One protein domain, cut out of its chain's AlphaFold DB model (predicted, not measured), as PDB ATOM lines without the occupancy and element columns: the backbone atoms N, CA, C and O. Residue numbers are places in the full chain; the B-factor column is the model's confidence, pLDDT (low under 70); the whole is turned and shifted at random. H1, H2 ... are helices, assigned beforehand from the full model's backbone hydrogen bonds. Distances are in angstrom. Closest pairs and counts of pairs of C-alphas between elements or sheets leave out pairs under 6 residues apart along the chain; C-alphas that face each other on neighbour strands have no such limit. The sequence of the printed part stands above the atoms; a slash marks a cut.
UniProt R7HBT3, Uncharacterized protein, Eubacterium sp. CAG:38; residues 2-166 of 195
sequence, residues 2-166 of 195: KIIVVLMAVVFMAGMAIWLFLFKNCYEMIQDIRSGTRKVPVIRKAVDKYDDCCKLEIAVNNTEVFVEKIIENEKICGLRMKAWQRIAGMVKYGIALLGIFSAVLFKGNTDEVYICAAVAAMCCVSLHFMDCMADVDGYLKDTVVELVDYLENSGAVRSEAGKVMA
ATOM      1  N   LYS A   2      50.892  31.803  12.676       77.50
ATOM      2  CA  LYS A   2      51.587  30.515  12.405       77.50
ATOM      3  C   LYS A   2      51.529  29.483  13.540       77.50
ATOM      4  O   LYS A   2      51.296  28.312  13.274       77.50
ATOM      5  N   ILE A   3      51.698  29.909  14.791       85.94
ATOM      6  CA  ILE A   3      51.766  28.991  15.941       85.94
ATOM      7  C   ILE A   3      50.422  28.287  16.184       85.94
ATOM      8  O   ILE A   3      50.401  27.084  16.418       85.94
ATOM      9  N   ILE A   4      49.299  29.006  16.080       87.62
ATOM     10  CA  ILE A   4      47.961  28.437  16.329       87.62
ATOM     11  C   ILE A   4      47.576  27.452  15.231       87.62
ATOM     12  O   ILE A   4      47.088  26.368  15.528       87.62
ATOM     13  N   VAL A   5      47.840  27.799  13.971       87.88
ATOM     14  CA  VAL A   5      47.564  26.907  12.837       87.88
ATOM     15  C   VAL A   5      48.417  25.640  12.926       87.88
ATOM     16  O   VAL A   5      47.904  24.542  12.729       87.88
ATOM     17  N   VAL A   6      49.698  25.764  13.294       90.69
ATOM     18  CA  VAL A   6      50.567  24.601  13.544       90.69
ATOM     19  C   VAL A   6      50.027  23.757  14.698       90.69
ATOM     20  O   VAL A   6      49.966  22.538  14.575       90.69
ATOM     21  N   LEU A   7      49.575  24.377  15.791       92.12
ATOM     22  CA  LEU A   7      48.977  23.658  16.914       92.12
ATOM     23  C   LEU A   7      47.712  22.893  16.494       92.12
ATOM     24  O   LEU A   7      47.584  21.715  16.817       92.12
ATOM     25  N   MET A   8      46.810  23.523  15.734       92.81
ATOM     26  CA  MET A   8      45.623  22.864  15.178       92.81
ATOM     27  C   MET A   8      46.001  21.675  14.296       92.81
ATOM     28  O   MET A   8      45.413  20.607  14.438       92.81
ATOM     29  N   ALA A   9      47.006  21.836  13.431       92.75
ATOM     30  CA  ALA A   9      47.495  20.763  12.574       92.75
ATOM     31  C   ALA A   9      48.067  19.596  13.392       92.75
ATOM     32  O   ALA A   9      47.755  18.444  13.109       92.75
ATOM     33  N   VAL A  10      48.847  19.865  14.444       94.62
ATOM     34  CA  VAL A  10      49.384  18.819  15.332       94.62
ATOM     35  C   VAL A  10      48.258  18.063  16.039       94.62
ATOM     36  O   VAL A  10      48.256  16.832  16.048       94.62
ATOM     37  N   VAL A  11      47.274  18.779  16.590       94.94
ATOM     38  CA  VAL A  11      46.116  18.169  17.264       94.94
ATOM     39  C   VAL A  11      45.277  17.347  16.278       94.94
ATOM     40  O   VAL A  11      44.864  16.234  16.600       94.94
ATOM     41  N   PHE A  12      45.082  17.850  15.057       95.56
ATOM     42  CA  PHE A  12      44.413  17.127  13.976       95.56
ATOM     43  C   PHE A  12      45.143  15.830  13.614       95.56
ATOM     44  O   PHE A  12      44.525  14.766  13.597       95.56
ATOM     45  N   MET A  13      46.457  15.896  13.387       95.38
ATOM     46  CA  MET A  13      47.273  14.726  13.052       95.38
ATOM     47  C   MET A  13      47.253  13.682  14.171       95.38
ATOM     48  O   MET A  13      47.145  12.490  13.890       95.38
ATOM     49  N   ALA A  14      47.285  14.114  15.435       94.69
ATOM     50  CA  ALA A  14      47.132  13.218  16.576       94.69
ATOM     51  C   ALA A  14      45.753  12.534  16.582       94.69
ATOM     52  O   ALA A  14      45.677  11.318  16.741       94.69
ATOM     53  N   GLY A  15      44.669  13.282  16.344       94.25
ATOM     54  CA  GLY A  15      43.318  12.721  16.236       94.25
ATOM     55  C   GLY A  15      43.180  11.699  15.106       94.25
ATOM     56  O   GLY A  15      42.649  10.610  15.322       94.25
ATOM     57  N   MET A  16      43.717  12.013  13.925       94.88
ATOM     58  CA  MET A  16      43.735  11.099  12.779       94.88
ATOM     59  C   MET A  16      44.535   9.827  13.074       94.88
ATOM     60  O   MET A  16      44.083   8.729  12.758       94.88
ATOM     61  N   ALA A  17      45.696   9.952  13.722       94.81
ATOM     62  CA  ALA A  17      46.515   8.805  14.099       94.81
ATOM     63  C   ALA A  17      45.790   7.878  15.087       94.81
ATOM     64  O   ALA A  17      45.871   6.659  14.939       94.81
ATOM     65  N   ILE A  18      45.045   8.432  16.052       93.69
ATOM     66  CA  ILE A  18      44.240   7.630  16.987       93.69
ATOM     67  C   ILE A  18      43.135   6.880  16.233       93.69
ATOM     68  O   ILE A  18      42.971   5.681  16.447       93.69
ATOM     69  N   TRP A  19      42.418   7.539  15.318       94.19
ATOM     70  CA  TRP A  19      41.392   6.879  14.504       94.19
ATOM     71  C   TRP A  19      41.957   5.757  13.631       94.19
ATOM     72  O   TRP A  19      41.401   4.661  13.605       94.19
ATOM     73  N   LEU A  20      43.086   5.993  12.959       92.62
ATOM     74  CA  LEU A  20      43.758   4.973  12.150       92.62
ATOM     75  C   LEU A  20      44.247   3.799  12.998       92.62
ATOM     76  O   LEU A  20      44.140   2.648  12.579       92.62
ATOM     77  N   PHE A  21      44.766   4.077  14.193       92.38
ATOM     78  CA  PHE A  21      45.173   3.045  15.133       92.38
ATOM     79  C   PHE A  21      43.982   2.180  15.563       92.38
ATOM     80  O   PHE A  21      44.077   0.956  15.512       92.38
ATOM     81  N   LEU A  22      42.856   2.796  15.935       91.56
ATOM     82  CA  LEU A  22      41.627   2.087  16.293       91.56
ATOM     83  C   LEU A  22      41.128   1.205  15.148       91.56
ATOM     84  O   LEU A  22      40.950   0.002  15.330       91.56
ATOM     85  N   PHE A  23      40.991   1.793  13.959       90.56
ATOM     86  CA  PHE A  23      40.544   1.095  12.760       90.56
ATOM     87  C   PHE A  23      41.434  -0.110  12.436       90.56
ATOM     88  O   PHE A  23      40.941  -1.214  12.220       90.56
ATOM     89  N   LYS A  24      42.760   0.074  12.476       91.12
ATOM     90  CA  LYS A  24      43.721  -1.001  12.220       91.12
ATOM     91  C   LYS A  24      43.584  -2.150  13.222       91.12
ATOM     92  O   LYS A  24      43.590  -3.301  12.801       91.12
ATOM     93  N   ASN A  25      43.441  -1.861  14.517       89.81
ATOM     94  CA  ASN A  25      43.281  -2.909  15.534       89.81
ATOM     95  C   ASN A  25      41.991  -3.715  15.314       89.81
ATOM     96  O   ASN A  25      42.023  -4.942  15.373       89.81
ATOM     97  N   CYS A  26      40.871  -3.044  15.030       89.81
ATOM     98  CA  CYS A  26      39.602  -3.709  14.730       89.81
ATOM     99  C   CYS A  26      39.695  -4.581  13.470       89.81
ATOM    100  O   CYS A  26      39.266  -5.734  13.472       89.81
ATOM    101  N   TYR A  27      40.321  -4.057  12.414       89.62
ATOM    102  CA  TYR A  27      40.531  -4.799  11.176       89.62
ATOM    103  C   TYR A  27      41.411  -6.042  11.385       89.62
ATOM    104  O   TYR A  27      41.073  -7.128  10.913       89.62
ATOM    105  N   GLU A  28      42.511  -5.911  12.133       90.50
ATOM    106  CA  GLU A  28      43.395  -7.034  12.465       90.50
ATOM    107  C   GLU A  28      42.679  -8.111  13.294       90.50
ATOM    108  O   GLU A  28      42.906  -9.296  13.058       90.50
ATOM    109  N   MET A  29      41.789  -7.730  14.220       88.94
ATOM    110  CA  MET A  29      40.980  -8.682  14.997       88.94
ATOM    111  C   MET A  29      40.088  -9.540  14.094       88.94
ATOM    112  O   MET A  29      40.142 -10.767  14.178       88.94
ATOM    113  N   ILE A  30      39.320  -8.916  13.200       89.81
ATOM    114  CA  ILE A  30      38.442  -9.623  12.255       89.81
ATOM    115  C   ILE A  30      39.254 -10.509  11.315       89.81
ATOM    116  O   ILE A  30      38.945 -11.684  11.121       89.81
ATOM    117  N   GLN A  31      40.339  -9.975  10.753       89.88
ATOM    118  CA  GLN A  31      41.182 -10.741   9.844       89.88
ATOM    119  C   GLN A  31      41.801 -11.970  10.531       89.88
ATOM    120  O   GLN A  31      41.913 -13.032   9.912       89.88
ATOM    121  N   ASP A  32      42.190 -11.860  11.801       90.50
ATOM    122  CA  ASP A  32      42.753 -12.971  12.568       90.50
ATOM    123  C   ASP A  32      41.722 -14.067  12.871       90.50
ATOM    124  O   ASP A  32      42.056 -15.250  12.785       90.50
ATOM    125  N   ILE A  33      40.468 -13.692  13.150       87.81
ATOM    126  CA  ILE A  33      39.361 -14.649  13.313       87.81
ATOM    127  C   ILE A  33      39.108 -15.381  11.991       87.81
ATOM    128  O   ILE A  33      39.153 -16.611  11.953       87.81
ATOM    129  N   ARG A  34      38.930 -14.639  10.889       86.50
ATOM    130  CA  ARG A  34      38.636 -15.209   9.560       86.50
ATOM    131  C   ARG A  34      39.746 -16.111   9.034       86.50
ATOM    132  O   ARG A  34      39.476 -17.107   8.370       86.50
ATOM    133  N   SER A  35      41.000 -15.759   9.306       84.94
ATOM    134  CA  SER A  35      42.158 -16.572   8.913       84.94
ATOM    135  C   SER A  35      42.444 -17.726   9.878       84.94
ATOM    136  O   SER A  35      43.235 -18.612   9.551       84.94
ATOM    137  N   GLY A  36      41.830 -17.726  11.066       80.00
ATOM    138  CA  GLY A  36      42.043 -18.727  12.104       80.00
ATOM    139  C   GLY A  36      43.458 -18.729  12.693       80.00
ATOM    140  O   GLY A  36      43.837 -19.710  13.335       80.00
ATOM    141  N   THR A  37      44.263 -17.676  12.481       78.88
ATOM    142  CA  THR A  37      45.684 -17.686  12.870       78.88
ATOM    143  C   THR A  37      45.939 -17.448  14.356       78.88
ATOM    144  O   THR A  37      47.011 -17.816  14.841       78.88
ATOM    145  N   ARG A  38      44.967 -16.887  15.090       79.50
ATOM    146  CA  ARG A  38      45.042 -16.596  16.538       79.50
ATOM    147  C   ARG A  38      46.276 -15.765  16.937       79.50
ATOM    148  O   ARG A  38      46.872 -15.982  17.996       79.50
ATOM    149  N   LYS A  39      46.697 -14.836  16.079       84.38
ATOM    150  CA  LYS A  39      47.821 -13.920  16.307       84.38
ATOM    151  C   LYS A  39      47.461 -12.813  17.286       84.38
ATOM    152  O   LYS A  39      48.326 -12.388  18.054       84.38
ATOM    153  N   VAL A  40      46.217 -12.339  17.270       86.94
ATOM    154  CA  VAL A  40      45.812 -11.216  18.111       86.94
ATOM    155  C   VAL A  40      45.586 -11.724  19.543       86.94
ATOM    156  O   VAL A  40      44.779 -12.633  19.755       86.94
ATOM    157  N   PRO A  41      46.255 -11.143  20.563       86.88
ATOM    158  CA  PRO A  41      46.201 -11.648  21.935       86.88
ATOM    159  C   PRO A  41      44.790 -11.739  22.520       86.88
ATOM    160  O   PRO A  41      44.500 -12.682  23.252       86.88
ATOM    161  N   VAL A  42      43.908 -10.783  22.202       88.25
ATOM    162  CA  VAL A  42      42.522 -10.778  22.698       88.25
ATOM    163  C   VAL A  42      41.709 -11.941  22.135       88.25
ATOM    164  O   VAL A  42      41.014 -12.617  22.890       88.25
ATOM    165  N   ILE A  43      41.872 -12.229  20.840       89.06
ATOM    166  CA  ILE A  43      41.217 -13.347  20.159       89.06
ATOM    167  C   ILE A  43      41.729 -14.657  20.746       89.06
ATOM    168  O   ILE A  43      40.944 -15.488  21.193       89.06
ATOM    169  N   ARG A  44      43.054 -14.802  20.860       89.44
ATOM    170  CA  ARG A  44      43.671 -15.976  21.480       89.44
ATOM    171  C   ARG A  44      43.159 -16.216  22.903       89.44
ATOM    172  O   ARG A  44      42.751 -17.328  23.212       89.44
ATOM    173  N   LYS A  45      43.119 -15.183  23.751       90.06
ATOM    174  CA  LYS A  45      42.585 -15.280  25.122       90.06
ATOM    175  C   LYS A  45      41.121 -15.716  25.150       90.06
ATOM    176  O   LYS A  45      40.744 -16.466  26.048       90.06
ATOM    177  N   ALA A  46      40.298 -15.214  24.230       89.75
ATOM    178  CA  ALA A  46      38.891 -15.587  24.156       89.75
ATOM    179  C   ALA A  46      38.730 -17.068  23.805       89.75
ATOM    180  O   ALA A  46      37.990 -17.777  24.487       89.75
ATOM    181  N   VAL A  47      39.495 -17.544  22.818       89.94
ATOM    182  CA  VAL A  47      39.491 -18.957  22.432       89.94
ATOM    183  C   VAL A  47      40.031 -19.850  23.544       89.94
ATOM    184  O   VAL A  47      39.376 -20.825  23.890       89.94
ATOM    185  N   ASP A  48      41.163 -19.501  24.159       89.50
ATOM    186  CA  ASP A  48      41.770 -20.304  25.229       89.50
ATOM    187  C   ASP A  48      40.811 -20.452  26.427       89.50
ATOM    188  O   ASP A  48      40.589 -21.557  26.922       89.50
ATOM    189  N   LYS A  49      40.162 -19.356  26.853       88.62
ATOM    190  CA  LYS A  49      39.172 -19.404  27.942       88.62
ATOM    191  C   LYS A  49      37.930 -20.212  27.573       88.62
ATOM    192  O   LYS A  49      37.394 -20.908  28.432       88.62
ATOM    193  N   TYR A  50      37.460 -20.110  26.332       88.06
ATOM    194  CA  TYR A  50      36.333 -20.911  25.861       88.06
ATOM    195  C   TYR A  50      36.691 -22.403  25.851       88.06
ATOM    196  O   TYR A  50      35.948 -23.230  26.382       88.06
ATOM    197  N   ASP A  51      37.874 -22.746  25.335       85.62
ATOM    198  CA  ASP A  51      38.372 -24.118  25.287       85.62
ATOM    199  C   ASP A  51      38.485 -24.740  26.683       85.62
ATOM    200  O   ASP A  51      38.160 -25.921  26.849       85.62
ATOM    201  N   ASP A  52      38.908 -23.960  27.680       87.06
ATOM    202  CA  ASP A  52      38.984 -24.388  29.077       87.06
ATOM    203  C   ASP A  52      37.597 -24.597  29.702       87.06
ATOM    204  O   ASP A  52      37.384 -25.626  30.346       87.06
ATOM    205  N   CYS A  53      36.620 -23.720  29.441       84.25
ATOM    206  CA  CYS A  53      35.227 -23.948  29.847       84.25
ATOM    207  C   CYS A  53      34.674 -25.257  29.259       84.25
ATOM    208  O   CYS A  53      34.084 -26.058  29.984       84.25
ATOM    209  N   CYS A  54      34.935 -25.525  27.974       81.00
ATOM    210  CA  CYS A  54      34.519 -26.768  27.325       81.00
ATOM    211  C   CYS A  54      35.196 -28.014  27.920       81.00
ATOM    212  O   CYS A  54      34.580 -29.074  27.962       81.00
ATOM    213  N   LYS A  55      36.464 -27.931  28.355       79.81
ATOM    214  CA  LYS A  55      37.156 -29.056  29.023       79.81
ATOM    215  C   LYS A  55      36.585 -29.347  30.410       79.81
ATOM    216  O   LYS A  55      36.617 -30.493  30.838       79.81
ATOM    217  N   LEU A  56      36.099 -28.318  31.099       79.44
ATOM    218  CA  LEU A  56      35.501 -28.422  32.430       79.44
ATOM    219  C   LEU A  56      34.010 -28.798  32.392       79.44
ATOM    220  O   LEU A  56      33.375 -28.811  33.442       79.44
ATOM    221  N   GLU A  57      33.449 -29.070  31.205       70.94
ATOM    222  CA  GLU A  57      32.015 -29.332  30.979       70.94
ATOM    223  C   GLU A  57      31.091 -28.222  31.517       70.94
ATOM    224  O   GLU A  57      29.908 -28.437  31.781       70.94
ATOM    225  N   ILE A  58      31.612 -26.998  31.648       72.75
ATOM    226  CA  ILE A  58      30.821 -25.840  32.056       72.75
ATOM    227  C   ILE A  58      30.072 -25.339  30.823       72.75
ATOM    228  O   ILE A  58      30.681 -24.853  29.868       72.75
ATOM    229  N   ALA A  59      28.744 -25.443  30.847       67.38
ATOM    230  CA  ALA A  59      27.901 -24.900  29.792       67.38
ATOM    231  C   ALA A  59      28.042 -23.369  29.737       67.38
ATOM    232  O   ALA A  59      27.674 -22.653  30.672       67.38
ATOM    233  N   VAL A  60      28.580 -22.855  28.628       76.00
ATOM    234  CA  VAL A  60      28.583 -21.419  28.338       76.00
ATOM    235  C   VAL A  60      27.191 -21.064  27.819       76.00
ATOM    236  O   VAL A  60      26.905 -21.209  26.639       76.00
ATOM    237  N   ASN A  61      26.301 -20.641  28.719       72.31
ATOM    238  CA  ASN A  61      24.900 -20.352  28.377       72.31
ATOM    239  C   ASN A  61      24.734 -19.177  27.397       72.31
ATOM    240  O   ASN A  61      23.695 -19.068  26.756       72.31
ATOM    241  N   ASN A  62      25.721 -18.276  27.316       85.38
ATOM    242  CA  ASN A  62      25.722 -17.158  26.378       85.38
ATOM    243  C   ASN A  62      27.159 -16.851  25.915       85.38
ATOM    244  O   ASN A  62      27.923 -16.187  26.625       85.38
ATOM    245  N   THR A  63      27.524 -17.376  24.742       86.50
ATOM    246  CA  THR A  63      28.847 -17.193  24.127       86.50
ATOM    247  C   THR A  63      29.096 -15.734  23.743       86.50
ATOM    248  O   THR A  63      30.204 -15.237  23.928       86.50
ATOM    249  N   GLU A  64      28.065 -15.024  23.283       88.81
ATOM    250  CA  GLU A  64      28.145 -13.620  22.866       88.81
ATOM    251  C   GLU A  64      28.578 -12.714  24.019       88.81
ATOM    252  O   GLU A  64      29.628 -12.075  23.946       88.81
ATOM    253  N   VAL A  65      27.854 -12.748  25.142       89.94
ATOM    254  CA  VAL A  65      28.180 -11.945  26.337       89.94
ATOM    255  C   VAL A  65      29.543 -12.331  26.913       89.94
ATOM    256  O   VAL A  65      30.273 -11.492  27.453       89.94
ATOM    257  N   PHE A  66      29.910 -13.610  26.816       90.06
ATOM    258  CA  PHE A  66      31.224 -14.084  27.233       90.06
ATOM    259  C   PHE A  66      32.345 -13.445  26.401       90.06
ATOM    260  O   PHE A  66      33.300 -12.912  26.974       90.06
ATOM    261  N   VAL A  67      32.221 -13.465  25.071       91.62
ATOM    262  CA  VAL A  67      33.198 -12.881  24.143       91.62
ATOM    263  C   VAL A  67      33.243 -11.363  24.282       91.62
ATOM    264  O   VAL A  67      34.331 -10.800  24.433       91.62
ATOM    265  N   GLU A  68      32.084 -10.703  24.313       91.50
ATOM    266  CA  GLU A  68      31.967  -9.252  24.466       91.50
ATOM    267  C   GLU A  68      32.720  -8.782  25.713       91.50
ATOM    268  O   GLU A  68      33.596  -7.920  25.638       91.50
ATOM    269  N   LYS A  69      32.500  -9.435  26.859       90.38
ATOM    270  CA  LYS A  69      33.172  -9.081  28.114       90.38
ATOM    271  C   LYS A  69      34.689  -9.263  28.063       90.38
ATOM    272  O   LYS A  69      35.407  -8.575  28.795       90.38
ATOM    273  N   ILE A  70      35.201 -10.195  27.258       89.69
ATOM    274  CA  ILE A  70      36.646 -10.383  27.073       89.69
ATOM    275  C   ILE A  70      37.212  -9.253  26.214       89.69
ATOM    276  O   ILE A  70      38.204  -8.643  26.615       89.69
ATOM    277  N   ILE A  71      36.559  -8.938  25.094       88.00
ATOM    278  CA  ILE A  71      36.977  -7.870  24.180       88.00
ATOM    279  C   ILE A  71      36.916  -6.502  24.875       88.00
ATOM    280  O   ILE A  71      37.880  -5.740  24.828       88.00
ATOM    281  N   GLU A  72      35.837  -6.205  25.603       85.69
ATOM    282  CA  GLU A  72      35.656  -4.929  26.307       85.69
ATOM    283  C   GLU A  72      36.659  -4.694  27.442       85.69
ATOM    284  O   GLU A  72      36.994  -3.548  27.771       85.69
ATOM    285  N   ASN A  73      37.113  -5.769  28.091       87.00
ATOM    286  CA  ASN A  73      38.078  -5.669  29.180       87.00
ATOM    287  C   ASN A  73      39.524  -5.616  28.701       87.00
ATOM    288  O   ASN A  73      40.395  -5.262  29.504       87.00
ATOM    289  N   GLU A  74      39.790  -5.928  27.433       84.25
ATOM    290  CA  GLU A  74      41.137  -5.827  26.904       84.25
ATOM    291  C   GLU A  74      41.581  -4.360  26.876       84.25
ATOM    292  O   GLU A  74      40.868  -3.445  26.450       84.25
ATOM    293  N   LYS A  75      42.783  -4.127  27.403       84.44
ATOM    294  CA  LYS A  75      43.394  -2.805  27.463       84.44
ATOM    295  C   LYS A  75      44.469  -2.710  26.398       84.44
ATOM    296  O   LYS A  75      45.455  -3.439  26.450       84.44
ATOM    297  N   ILE A  76      44.317  -1.752  25.497       77.25
ATOM    298  CA  ILE A  76      45.327  -1.396  24.506       77.25
ATOM    299  C   ILE A  76      46.064  -0.174  25.048       77.25
ATOM    300  O   ILE A  76      45.450   0.857  25.327       77.25
ATOM    301  N   CYS A  77      47.372  -0.305  25.281       77.50
ATOM    302  CA  CYS A  77      48.193   0.737  25.914       77.50
ATOM    303  C   CYS A  77      47.617   1.241  27.261       77.50
ATOM    304  O   CYS A  77      47.687   2.423  27.581       77.50
ATOM    305  N   GLY A  78      47.012   0.343  28.050       81.12
ATOM    306  CA  GLY A  78      46.463   0.649  29.380       81.12
ATOM    307  C   GLY A  78      45.035   1.211  29.398       81.12
ATOM    308  O   GLY A  78      44.420   1.252  30.465       81.12
ATOM    309  N   LEU A  79      44.469   1.559  28.240       85.81
ATOM    310  CA  LEU A  79      43.108   2.078  28.097       85.81
ATOM    311  C   LEU A  79      42.212   1.085  27.347       85.81
ATOM    312  O   LEU A  79      42.668   0.322  26.499       85.81
ATOM    313  N   ARG A  80      40.915   1.091  27.662       87.31
ATOM    314  CA  ARG A  80      39.912   0.297  26.932       87.31
ATOM    315  C   ARG A  80      39.644   0.906  25.556       87.31
ATOM    316  O   ARG A  80      39.751   2.123  25.403       87.31
ATOM    317  N   MET A  81      39.189   0.097  24.600       85.62
ATOM    318  CA  MET A  81      38.849   0.564  23.246       85.62
ATOM    319  C   MET A  81      37.852   1.738  23.262       85.62
ATOM    320  O   MET A  81      38.113   2.794  22.690       85.62
ATOM    321  N   LYS A  82      36.778   1.622  24.056       86.56
ATOM    322  CA  LYS A  82      35.783   2.696  24.254       86.56
ATOM    323  C   LYS A  82      36.383   3.993  24.817       86.56
ATOM    324  O   LYS A  82      35.884   5.082  24.542       86.56
ATOM    325  N   ALA A  83      37.448   3.904  25.620       90.12
ATOM    326  CA  ALA A  83      38.128   5.089  26.144       90.12
ATOM    327  C   ALA A  83      38.941   5.789  25.045       90.12
ATOM    328  O   ALA A  83      38.875   7.011  24.934       90.12
ATOM    329  N   TRP A  84      39.637   5.028  24.198       91.38
ATOM    330  CA  TRP A  84      40.337   5.564  23.029       91.38
ATOM    331  C   TRP A  84      39.389   6.235  22.036       91.38
ATOM    332  O   TRP A  84      39.660   7.353  21.605       91.38
ATOM    333  N   GLN A  85      38.253   5.603  21.734       89.69
ATOM    334  CA  GLN A  85      37.224   6.180  20.867       89.69
ATOM    335  C   GLN A  85      36.676   7.492  21.440       89.69
ATOM    336  O   GLN A  85      36.538   8.480  20.723       89.69
ATOM    337  N   ARG A  86      36.444   7.551  22.759       91.25
ATOM    338  CA  ARG A  86      36.030   8.791  23.428       91.25
ATOM    339  C   ARG A  86      37.087   9.888  23.309       91.25
ATOM    340  O   ARG A  86      36.729  11.026  23.023       91.25
ATOM    341  N   ILE A  87      38.366   9.561  23.511       91.81
ATOM    342  CA  ILE A  87      39.470  10.519  23.350       91.81
ATOM    343  C   ILE A  87      39.509  11.033  21.907       91.81
ATOM    344  O   ILE A  87      39.516  12.245  21.707       91.81
ATOM    345  N   ALA A  88      39.451  10.140  20.915       90.44
ATOM    346  CA  ALA A  88      39.432  10.496  19.496       90.44
ATOM    347  C   ALA A  88      38.244  11.411  19.152       90.44
ATOM    348  O   ALA A  88      38.413  12.453  18.518       90.44
ATOM    349  N   GLY A  89      37.054  11.071  19.654       89.81
ATOM    350  CA  GLY A  89      35.837  11.862  19.495       89.81
ATOM    351  C   GLY A  89      35.893  13.228  20.185       89.81
ATOM    352  O   GLY A  89      35.212  14.152  19.747       89.81
ATOM    353  N   MET A  90      36.720  13.398  21.223       92.50
ATOM    354  CA  MET A  90      36.917  14.685  21.897       92.50
ATOM    355  C   MET A  90      37.850  15.637  21.134       92.50
ATOM    356  O   MET A  90      37.712  16.856  21.272       92.50
ATOM    357  N   VAL A  91      38.750  15.120  20.288       93.88
ATOM    358  CA  VAL A  91      39.743  15.933  19.557       93.88
ATOM    359  C   VAL A  91      39.083  17.012  18.694       93.88
ATOM    360  O   VAL A  91      39.546  18.154  18.689       93.88
ATOM    361  N   LYS A  92      37.962  16.701  18.024       92.44
ATOM    362  CA  LYS A  92      37.229  17.670  17.183       92.44
ATOM    363  C   LYS A  92      36.765  18.898  17.972       92.44
ATOM    364  O   LYS A  92      36.886  20.021  17.493       92.44
ATOM    365  N   TYR A  93      36.315  18.713  19.213       93.38
ATOM    366  CA  TYR A  93      35.911  19.829  20.070       93.38
ATOM    367  C   TYR A  93      37.114  20.662  20.516       93.38
ATOM    368  O   TYR A  93      37.016  21.885  20.571       93.38
ATOM    369  N   GLY A  94      38.265  20.028  20.762       93.38
ATOM    370  CA  GLY A  94      39.518  20.736  21.033       93.38
ATOM    371  C   GLY A  94      39.932  21.650  19.876       93.38
ATOM    372  O   GLY A  94      40.263  22.813  20.093       93.38
ATOM    373  N   ILE A  95      39.834  21.162  18.636       94.06
ATOM    374  CA  ILE A  95      40.120  21.960  17.433       94.06
ATOM    375  C   ILE A  95      39.108  23.098  17.265       94.06
ATOM    376  O   ILE A  95      39.506  24.230  16.986       94.06
ATOM    377  N   ALA A  96      37.818  22.838  17.489       93.12
ATOM    378  CA  ALA A  96      36.786  23.873  17.436       93.12
ATOM    379  C   ALA A  96      37.032  24.992  18.467       93.12
ATOM    380  O   ALA A  96      36.943  26.173  18.130       93.12
ATOM    381  N   LEU A  97      37.410  24.637  19.701       93.31
ATOM    382  CA  LEU A  97      37.758  25.602  20.748       93.31
ATOM    383  C   LEU A  97      38.989  26.434  20.380       93.31
ATOM    384  O   LEU A  97      38.972  27.648  20.570       93.31
ATOM    385  N   LEU A  98      40.027  25.817  19.804       91.19
ATOM    386  CA  LEU A  98      41.183  26.550  19.275       91.19
ATOM    387  C   LEU A  98      40.770  27.520  18.157       91.19
ATOM    388  O   LEU A  98      41.290  28.634  18.089       91.19
ATOM    389  N   GLY A  99      39.812  27.121  17.313       90.62
ATOM    390  CA  GLY A  99      39.224  27.966  16.272       90.62
ATOM    391  C   GLY A  99      38.578  29.218  16.856       90.62
ATOM    392  O   GLY A  99      38.906  30.330  16.452       90.62
ATOM    393  N   ILE A 100      37.732  29.058  17.874       90.94
ATOM    394  CA  ILE A 100      37.074  30.181  18.560       90.94
ATOM    395  C   ILE A 100      38.101  31.058  19.287       90.94
ATOM    396  O   ILE A 100      38.060  32.283  19.187       90.94
ATOM    397  N   PHE A 101      39.061  30.448  19.983       90.56
ATOM    398  CA  PHE A 101      40.103  31.168  20.712       90.56
ATOM    399  C   PHE A 101      40.982  32.020  19.784       90.56
ATOM    400  O   PHE A 101      41.397  33.119  20.155       90.56
ATOM    401  N   SER A 102      41.201  31.569  18.545       88.44
ATOM    402  CA  SER A 102      41.932  32.346  17.539       88.44
ATOM    403  C   SER A 102      41.264  33.692  17.216       88.44
ATOM    404  O   SER A 102      41.968  34.677  16.995       88.44
ATOM    405  N   ALA A 103      39.927  33.781  17.283       87.50
ATOM    406  CA  ALA A 103      39.188  35.023  17.045       87.50
ATOM    407  C   ALA A 103      39.442  36.082  18.129       87.50
ATOM    408  O   ALA A 103      39.432  37.281  17.853       87.50
ATOM    409  N   VAL A 104      39.704  35.642  19.363       88.38
ATOM    410  CA  VAL A 104      40.067  36.528  20.477       88.38
ATOM    411  C   VAL A 104      41.503  37.027  20.319       88.38
ATOM    412  O   VAL A 104      41.770  38.204  20.554       88.38
ATOM    413  N   LEU A 105      42.422  36.153  19.891       85.81
ATOM    414  CA  LEU A 105      43.843  36.488  19.763       85.81
ATOM    415  C   LEU A 105      44.164  37.397  18.571       85.81
ATOM    416  O   LEU A 105      45.072  38.216  18.674       85.81
ATOM    417  N   PHE A 106      43.427  37.284  17.464       86.62
ATOM    418  CA  PHE A 106      43.628  38.105  16.261       86.62
ATOM    419  C   PHE A 106      42.565  39.197  16.103       86.62
ATOM    420  O   PHE A 106      42.205  39.583  14.990       86.62
ATOM    421  N   LYS A 107      42.051  39.719  17.224       80.25
ATOM    422  CA  LYS A 107      41.056  40.796  17.225       80.25
ATOM    423  C   LYS A 107      41.576  42.006  16.436       80.25
ATOM    424  O   LYS A 107      42.597  42.587  16.789       80.25
ATOM    425  N   GLY A 108      40.855  42.386  15.381       81.75
ATOM    426  CA  GLY A 108      41.232  43.483  14.478       81.75
ATOM    427  C   GLY A 108      41.909  43.043  13.174       81.75
ATOM    428  O   GLY A 108      42.069  43.876  12.290       81.75
ATOM    429  N   ASN A 109      42.242  41.758  13.017       87.56
ATOM    430  CA  ASN A 109      42.718  41.183  11.759       87.56
ATOM    431  C   ASN A 109      41.734  40.112  11.261       87.56
ATOM    432  O   ASN A 109      41.870  38.925  11.560       87.56
ATOM    433  N   THR A 110      40.708  40.554  10.531       86.38
ATOM    434  CA  THR A 110      39.604  39.703  10.060       86.38
ATOM    435  C   THR A 110      40.082  38.539   9.203       86.38
ATOM    436  O   THR A 110      39.584  37.428   9.369       86.38
ATOM    437  N   ASP A 111      41.078  38.760   8.348       88.56
ATOM    438  CA  ASP A 111      41.575  37.744   7.419       88.56
ATOM    439  C   ASP A 111      42.194  36.558   8.171       88.56
ATOM    440  O   ASP A 111      41.887  35.401   7.880       88.56
ATOM    441  N   GLU A 112      42.996  36.826   9.207       87.12
ATOM    442  CA  GLU A 112      43.573  35.767  10.046       87.12
ATOM    443  C   GLU A 112      42.506  34.975  10.810       87.12
ATOM    444  O   GLU A 112      42.631  33.754  10.952       87.12
ATOM    445  N   VAL A 113      41.448  35.647  11.274       89.06
ATOM    446  CA  VAL A 113      40.324  34.991  11.956       89.06
ATOM    447  C   VAL A 113      39.566  34.075  10.994       89.06
ATOM    448  O   VAL A 113      39.286  32.929  11.347       89.06
ATOM    449  N   TYR A 114      39.292  34.529   9.766       90.25
ATOM    450  CA  TYR A 114      38.635  33.707   8.746       90.25
ATOM    451  C   TYR A 114      39.471  32.485   8.362       90.25
ATOM    452  O   TYR A 114      38.929  31.382   8.286       90.25
ATOM    453  N   ILE A 115      40.785  32.648   8.183       91.06
ATOM    454  CA  ILE A 115      41.689  31.529   7.880       91.06
ATOM    455  C   ILE A 115      41.673  30.502   9.018       91.06
ATOM    456  O   ILE A 115      41.506  29.310   8.764       91.06
ATOM    457  N   CYS A 116      41.806  30.937  10.275       91.50
ATOM    458  CA  CYS A 116      41.809  30.013  11.412       91.50
ATOM    459  C   CYS A 116      40.461  29.296  11.583       91.50
ATOM    460  O   CYS A 116      40.438  28.095  11.857       91.50
ATOM    461  N   ALA A 117      39.345  30.001  11.376       91.62
ATOM    462  CA  ALA A 117      38.013  29.406  11.408       91.62
ATOM    463  C   ALA A 117      37.825  28.365  10.292       91.62
ATOM    464  O   ALA A 117      37.334  27.267  10.558       91.62
ATOM    465  N   ALA A 118      38.266  28.670   9.066       92.75
ATOM    466  CA  ALA A 118      38.197  27.749   7.936       92.75
ATOM    467  C   ALA A 118      39.042  26.486   8.169       92.75
ATOM    468  O   ALA A 118      38.562  25.376   7.947       92.75
ATOM    469  N   VAL A 119      40.271  26.633   8.678       93.75
ATOM    470  CA  VAL A 119      41.146  25.496   9.015       93.75
ATOM    471  C   VAL A 119      40.521  24.627  10.107       93.75
ATOM    472  O   VAL A 119      40.455  23.409   9.952       93.75
ATOM    473  N   ALA A 120      40.012  25.233  11.183       94.56
ATOM    474  CA  ALA A 120      39.355  24.490  12.255       94.56
ATOM    475  C   ALA A 120      38.122  23.726  11.745       94.56
ATOM    476  O   ALA A 120      37.955  22.549  12.067       94.56
ATOM    477  N   ALA A 121      37.296  24.362  10.907       95.44
ATOM    478  CA  ALA A 121      36.136  23.724  10.290       95.44
ATOM    479  C   ALA A 121      36.542  22.527   9.416       95.44
ATOM    480  O   ALA A 121      35.992  21.439   9.587       95.44
ATOM    481  N   MET A 122      37.544  22.693   8.546       95.81
ATOM    482  CA  MET A 122      38.070  21.613   7.702       95.81
ATOM    483  C   MET A 122      38.564  20.427   8.537       95.81
ATOM    484  O   MET A 122      38.155  19.294   8.295       95.81
ATOM    485  N   CYS A 123      39.373  20.677   9.570       95.31
ATOM    486  CA  CYS A 123      39.857  19.627  10.464       95.31
ATOM    487  C   CYS A 123      38.714  18.887  11.180       95.31
ATOM    488  O   CYS A 123      38.747  17.660  11.281       95.31
ATOM    489  N   CYS A 124      37.693  19.607  11.657       95.69
ATOM    490  CA  CYS A 124      36.527  19.005  12.306       95.69
ATOM    491  C   CYS A 124      35.719  18.126  11.346       95.69
ATOM    492  O   CYS A 124      35.344  17.015  11.721       95.69
ATOM    493  N   VAL A 125      35.479  18.594  10.117       95.69
ATOM    494  CA  VAL A 125      34.769  17.822   9.085       95.69
ATOM    495  C   VAL A 125      35.553  16.564   8.725       95.69
ATOM    496  O   VAL A 125      34.975  15.482   8.695       95.69
ATOM    497  N   SER A 126      36.870  16.666   8.527       94.75
ATOM    498  CA  SER A 126      37.716  15.505   8.228       94.75
ATOM    499  C   SER A 126      37.745  14.485   9.369       94.75
ATOM    500  O   SER A 126      37.631  13.289   9.112       94.75
ATOM    501  N   LEU A 127      37.846  14.927  10.629       94.31
ATOM    502  CA  LEU A 127      37.778  14.019  11.780       94.31
ATOM    503  C   LEU A 127      36.403  13.367  11.918       94.31
ATOM    504  O   LEU A 127      36.329  12.198  12.281       94.31
ATOM    505  N   HIS A 128      35.323  14.095  11.631       93.81
ATOM    506  CA  HIS A 128      33.980  13.526  11.653       93.81
ATOM    507  C   HIS A 128      33.777  12.504  10.532       93.81
ATOM    508  O   HIS A 128      33.208  11.445  10.767       93.81
ATOM    509  N   PHE A 129      34.302  12.778   9.338       93.50
ATOM    510  CA  PHE A 129      34.310  11.806   8.254       93.50
ATOM    511  C   PHE A 129      35.087  10.544   8.648       93.50
ATOM    512  O   PHE A 129      34.614   9.437   8.412       93.50
ATOM    513  N   MET A 130      36.241  10.695   9.305       92.50
ATOM    514  CA  MET A 130      37.026   9.556   9.784       92.50
ATOM    515  C   MET A 130      36.301   8.752  10.875       92.50
ATOM    516  O   MET A 130      36.355   7.531  10.842       92.50
ATOM    517  N   ASP A 131      35.605   9.415  11.801       91.19
ATOM    518  CA  ASP A 131      34.746   8.794  12.825       91.19
ATOM    519  C   ASP A 131      33.674   7.903  12.169       91.19
ATOM    520  O   ASP A 131      33.564   6.717  12.477       91.19
ATOM    521  N   CYS A 132      32.983   8.434  11.153       89.50
ATOM    522  CA  CYS A 132      32.005   7.679  10.368       89.50
ATOM    523  C   CYS A 132      32.624   6.525   9.564       89.50
ATOM    524  O   CYS A 132      32.019   5.465   9.465       89.50
ATOM    525  N   MET A 133      33.804   6.721   8.972       88.88
ATOM    526  CA  MET A 133      34.483   5.695   8.168       88.88
ATOM    527  C   MET A 133      35.070   4.570   9.019       88.88
ATOM    528  O   MET A 133      35.115   3.422   8.580       88.88
ATOM    529  N   ALA A 134      35.579   4.902  10.203       87.88
ATOM    530  CA  ALA A 134      36.213   3.934  11.079       87.88
ATOM    531  C   ALA A 134      35.195   3.015  11.757       87.88
ATOM    532  O   ALA A 134      35.579   1.897  12.081       87.88
ATOM    533  N   ASP A 135      33.966   3.499  11.996       88.44
ATOM    534  CA  ASP A 135      32.826   2.783  12.596       88.44
ATOM    535  C   ASP A 135      33.236   1.685  13.594       88.44
ATOM    536  O   ASP A 135      32.921   0.503  13.460       88.44
ATOM    537  N   VAL A 136      34.035   2.084  14.588       88.38
ATOM    538  CA  VAL A 136      34.721   1.151  15.497       88.38
ATOM    539  C   VAL A 136      33.721   0.281  16.256       88.38
ATOM    540  O   VAL A 136      33.984  -0.900  16.473       88.38
ATOM    541  N   ASP A 137      32.568   0.837  16.632       89.06
ATOM    542  CA  ASP A 137      31.505   0.079  17.291       89.06
ATOM    543  C   ASP A 137      30.897  -0.982  16.363       89.06
ATOM    544  O   ASP A 137      30.631  -2.095  16.821       89.06
ATOM    545  N   GLY A 138      30.709  -0.668  15.076       90.00
ATOM    546  CA  GLY A 138      30.292  -1.634  14.060       90.00
ATOM    547  C   GLY A 138      31.290  -2.784  13.941       90.00
ATOM    548  O   GLY A 138      30.934  -3.940  14.164       90.00
ATOM    549  N   TYR A 139      32.571  -2.469  13.734       90.31
ATOM    550  CA  TYR A 139      33.610  -3.497  13.625       90.31
ATOM    551  C   TYR A 139      33.780  -4.332  14.902       90.31
ATOM    552  O   TYR A 139      34.059  -5.528  14.823       90.31
ATOM    553  N   LEU A 140      33.629  -3.747  16.095       90.88
ATOM    554  CA  LEU A 140      33.688  -4.509  17.346       90.88
ATOM    555  C   LEU A 140      32.531  -5.505  17.457       90.88
ATOM    556  O   LEU A 140      32.759  -6.635  17.884       90.88
ATOM    557  N   LYS A 141      31.317  -5.112  17.055       91.94
ATOM    558  CA  LYS A 141      30.164  -6.023  17.017       91.94
ATOM    559  C   LYS A 141      30.385  -7.152  16.020       91.94
ATOM    560  O   LYS A 141      30.216  -8.308  16.392       91.94
ATOM    561  N   ASP A 142      30.852  -6.835  14.816       92.31
ATOM    562  CA  ASP A 142      31.177  -7.845  13.804       92.31
ATOM    563  C   ASP A 142      32.247  -8.818  14.316       92.31
ATOM    564  O   ASP A 142      32.119 -10.030  14.164       92.31
ATOM    565  N   THR A 143      33.263  -8.308  15.019       91.25
ATOM    566  CA  THR A 143      34.292  -9.139  15.662       91.25
ATOM    567  C   THR A 143      33.689 -10.102  16.688       91.25
ATOM    568  O   THR A 143      34.097 -11.261  16.748       91.25
ATOM    569  N   VAL A 144      32.749  -9.633  17.520       93.31
ATOM    570  CA  VAL A 144      32.064 -10.480  18.509       93.31
ATOM    571  C   VAL A 144      31.284 -11.578  17.799       93.31
ATOM    572  O   VAL A 144      31.474 -12.742  18.139       93.31
ATOM    573  N   VAL A 145      30.468 -11.229  16.800       93.81
ATOM    574  CA  VAL A 145      29.652 -12.193  16.046       93.81
ATOM    575  C   VAL A 145      30.532 -13.240  15.366       93.81
ATOM    576  O   VAL A 145      30.344 -14.434  15.583       93.81
ATOM    577  N   GLU A 146      31.558 -12.820  14.623       92.62
ATOM    578  CA  GLU A 146      32.449 -13.753  13.924       92.62
ATOM    579  C   GLU A 146      33.221 -14.661  14.883       92.62
ATOM    580  O   GLU A 146      33.447 -15.839  14.597       92.62
ATOM    581  N   LEU A 147      33.644 -14.134  16.034       92.25
ATOM    582  CA  LEU A 147      34.330 -14.936  17.036       92.25
ATOM    583  C   LEU A 147      33.373 -15.926  17.708       92.25
ATOM    584  O   LEU A 147      33.771 -17.063  17.948       92.25
ATOM    585  N   VAL A 148      32.131 -15.534  17.992       93.19
ATOM    586  CA  VAL A 148      31.098 -16.446  18.505       93.19
ATOM    587  C   VAL A 148      30.868 -17.583  17.516       93.19
ATOM    588  O   VAL A 148      31.007 -18.744  17.902       93.19
ATOM    589  N   ASP A 149      30.646 -17.266  16.241       91.50
ATOM    590  CA  ASP A 149      30.463 -18.263  15.185       91.50
ATOM    591  C   ASP A 149      31.670 -19.203  15.082       91.50
ATOM    592  O   ASP A 149      31.527 -20.423  14.950       91.50
ATOM    593  N   TYR A 150      32.888 -18.663  15.173       90.00
ATOM    594  CA  TYR A 150      34.110 -19.463  15.181       90.00
ATOM    595  C   TYR A 150      34.165 -20.428  16.375       90.00
ATOM    596  O   TYR A 150      34.527 -21.601  16.211       90.00
ATOM    597  N   LEU A 151      33.829 -19.953  17.578       89.50
ATOM    598  CA  LEU A 151      33.863 -20.746  18.807       89.50
ATOM    599  C   LEU A 151      32.802 -21.845  18.803       89.50
ATOM    600  O   LEU A 151      33.119 -22.990  19.127       89.50
ATOM    601  N   GLU A 152      31.576 -21.528  18.395       87.50
ATOM    602  CA  GLU A 152      30.472 -22.488  18.351       87.50
ATOM    603  C   GLU A 152      30.709 -23.569  17.295       87.50
ATOM    604  O   GLU A 152      30.548 -24.759  17.584       87.50
ATOM    605  N   ASN A 153      31.215 -23.195  16.115       86.75
ATOM    606  CA  ASN A 153      31.607 -24.163  15.088       86.75
ATOM    607  C   ASN A 153      32.768 -25.051  15.554       86.75
ATOM    608  O   ASN A 153      32.727 -26.274  15.396       86.75
ATOM    609  N   SER A 154      33.791 -24.465  16.179       81.00
ATOM    610  CA  SER A 154      34.922 -25.226  16.723       81.00
ATOM    611  C   SER A 154      34.476 -26.188  17.831       81.00
ATOM    612  O   SER A 154      34.905 -27.345  17.870       81.00
ATOM    613  N   GLY A 155      33.581 -25.738  18.714       73.12
ATOM    614  CA  GLY A 155      32.990 -26.547  19.778       73.12
ATOM    615  C   GLY A 155      32.153 -27.710  19.240       73.12
ATOM    616  O   GLY A 155      32.295 -28.840  19.719       73.12
ATOM    617  N   ALA A 156      31.338 -27.472  18.209       69.00
ATOM    618  CA  ALA A 156      30.519 -28.495  17.561       69.00
ATOM    619  C   ALA A 156      31.377 -29.621  16.958       69.00
ATOM    620  O   ALA A 156      31.164 -30.796  17.278       69.00
ATOM    621  N   VAL A 157      32.412 -29.267  16.184       72.38
ATOM    622  CA  VAL A 157      33.364 -30.232  15.600       72.38
ATOM    623  C   VAL A 157      34.040 -31.067  16.690       72.38
ATOM    624  O   VAL A 157      34.200 -32.284  16.559       72.38
ATOM    625  N   ARG A 158      34.411 -30.441  17.812       70.81
ATOM    626  CA  ARG A 158      35.077 -31.123  18.931       70.81
ATOM    627  C   ARG A 158      34.143 -32.095  19.658       70.81
ATOM    628  O   ARG A 158      34.564 -33.202  20.006       70.81
ATOM    629  N   SER A 159      32.881 -31.713  19.858       70.69
ATOM    630  CA  SER A 159      31.839 -32.570  20.444       70.69
ATOM    631  C   SER A 159      31.594 -33.816  19.591       70.69
ATOM    632  O   SER A 159      31.538 -34.936  20.107       70.69
ATOM    633  N   GLU A 160      31.518 -33.647  18.270       73.81
ATOM    634  CA  GLU A 160      31.342 -34.755  17.336       73.81
ATOM    635  C   GLU A 160      32.550 -35.705  17.338       73.81
ATOM    636  O   GLU A 160      32.386 -36.917  17.505       73.81
ATOM    637  N   ALA A 161      33.774 -35.169  17.282       73.19
ATOM    638  CA  ALA A 161      34.999 -35.963  17.375       73.19
ATOM    639  C   ALA A 161      35.088 -36.761  18.691       73.19
ATOM    640  O   ALA A 161      35.483 -37.933  18.685       73.19
ATOM    641  N   GLY A 162      34.670 -36.164  19.812       73.88
ATOM    642  CA  GLY A 162      34.587 -36.834  21.111       73.88
ATOM    643  C   GLY A 162      33.603 -38.006  21.107       73.88
ATOM    644  O   GLY A 162      33.951 -39.105  21.550       73.88
ATOM    645  N   LYS A 163      32.405 -37.820  20.534       78.44
ATOM    646  CA  LYS A 163      31.404 -38.892  20.376       78.44
ATOM    647  C   LYS A 163      31.935 -40.035  19.509       78.44
ATOM    648  O   LYS A 163      31.805 -41.199  19.893       78.44
ATOM    649  N   VAL A 164      32.583 -39.719  18.386       82.19
ATOM    650  CA  VAL A 164      33.198 -40.711  17.488       82.19
ATOM    651  C   VAL A 164      34.311 -41.484  18.202       82.19
ATOM    652  O   VAL A 164      34.363 -42.716  18.128       82.19
ATOM    653  N   MET A 165      35.183 -40.795  18.942       77.69
ATOM    654  CA  MET A 165      36.257 -41.438  19.701       77.69
ATOM    655  C   MET A 165      35.703 -42.343  20.811       77.69
ATOM    656  O   MET A 165      36.150 -43.485  20.944       77.69
ATOM    657  N   ALA A 166      34.699 -41.885  21.562       78.75
ATOM    658  CA  ALA A 166      34.040 -42.678  22.597       78.75
ATOM    659  C   ALA A 166      33.354 -43.926  22.015       78.75
ATOM    660  O   ALA A 166      33.490 -45.019  22.569       78.75
TER     661      ALA A 166
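Overview. This is residues 2 to 166 of the 195 residues of an uncharacterized protein of Eubacterium sp. CAG:38 (UniProt R7HBT3). A long rod of helices: H1, H4 and H5 lie side by side as an up-and-down bundle in one half, and H6 carries on beyond H5 into the other half, where the hairpin of H2 and H3 packs on it. Residues 160 to 166 of H6 stick out at the far end. The printed part has 165 residues with six named helices, H1 to H6 in order, and no named strand; the class is all helix. It is only just loose, close to extended, with a radius of gyration of the C-alphas of 22.7 A and spans of 87 by 23 by 21 A.

Arrangement. H1, residues 2 to 35, is the hub, touching four helices. It touches H4, residues 81 to 105, opposite ways at a shallow tilt of 15 degrees; their closest C-alphas, of Gly 15 and Ala 88, are 5.5 A apart. H5, residues 110 to 134, forms a hairpin with H4, the closest C-alphas being those of Lys 92 and Cys 124, 5.1 A. With residues 22 to 34 alone, H1 touches residues 136 to 150 of H6, residues 136 to 166, closest at the C-alphas of Ile 30 and Thr 143, 5.4 A. H3, residues 63 to 73, touches H6 at a steep tilt of 50 degrees, closest at the C-alphas of Glu 64 and Val 148, 6.0 A. H2, residues 41 to 55, only just touches H1, with 3 pairs of C-alphas within 8 A, the closest those of Met 29 and Ile 43, 7.0 A. Every O i to N i+4 pair is within hydrogen-bond range in H1, H2, H3, H5 and H6, and 17 of 21 are in H4.

Along the chain. H1 runs 48.1 A from C-alpha 2 at (51.587, 30.515, 12.405), H4 36.4 A, H5 35.9 A, and H6 44.4 A to C-alpha 166 at (34.040, -42.678, 22.597).

Size, cuts and confidence. The two C-alphas farthest apart, of Gly 108 and Ala 166, are 86.8 A apart. The printed part has no cut and no long link. Residues 59 and 156 have pLDDT under 70.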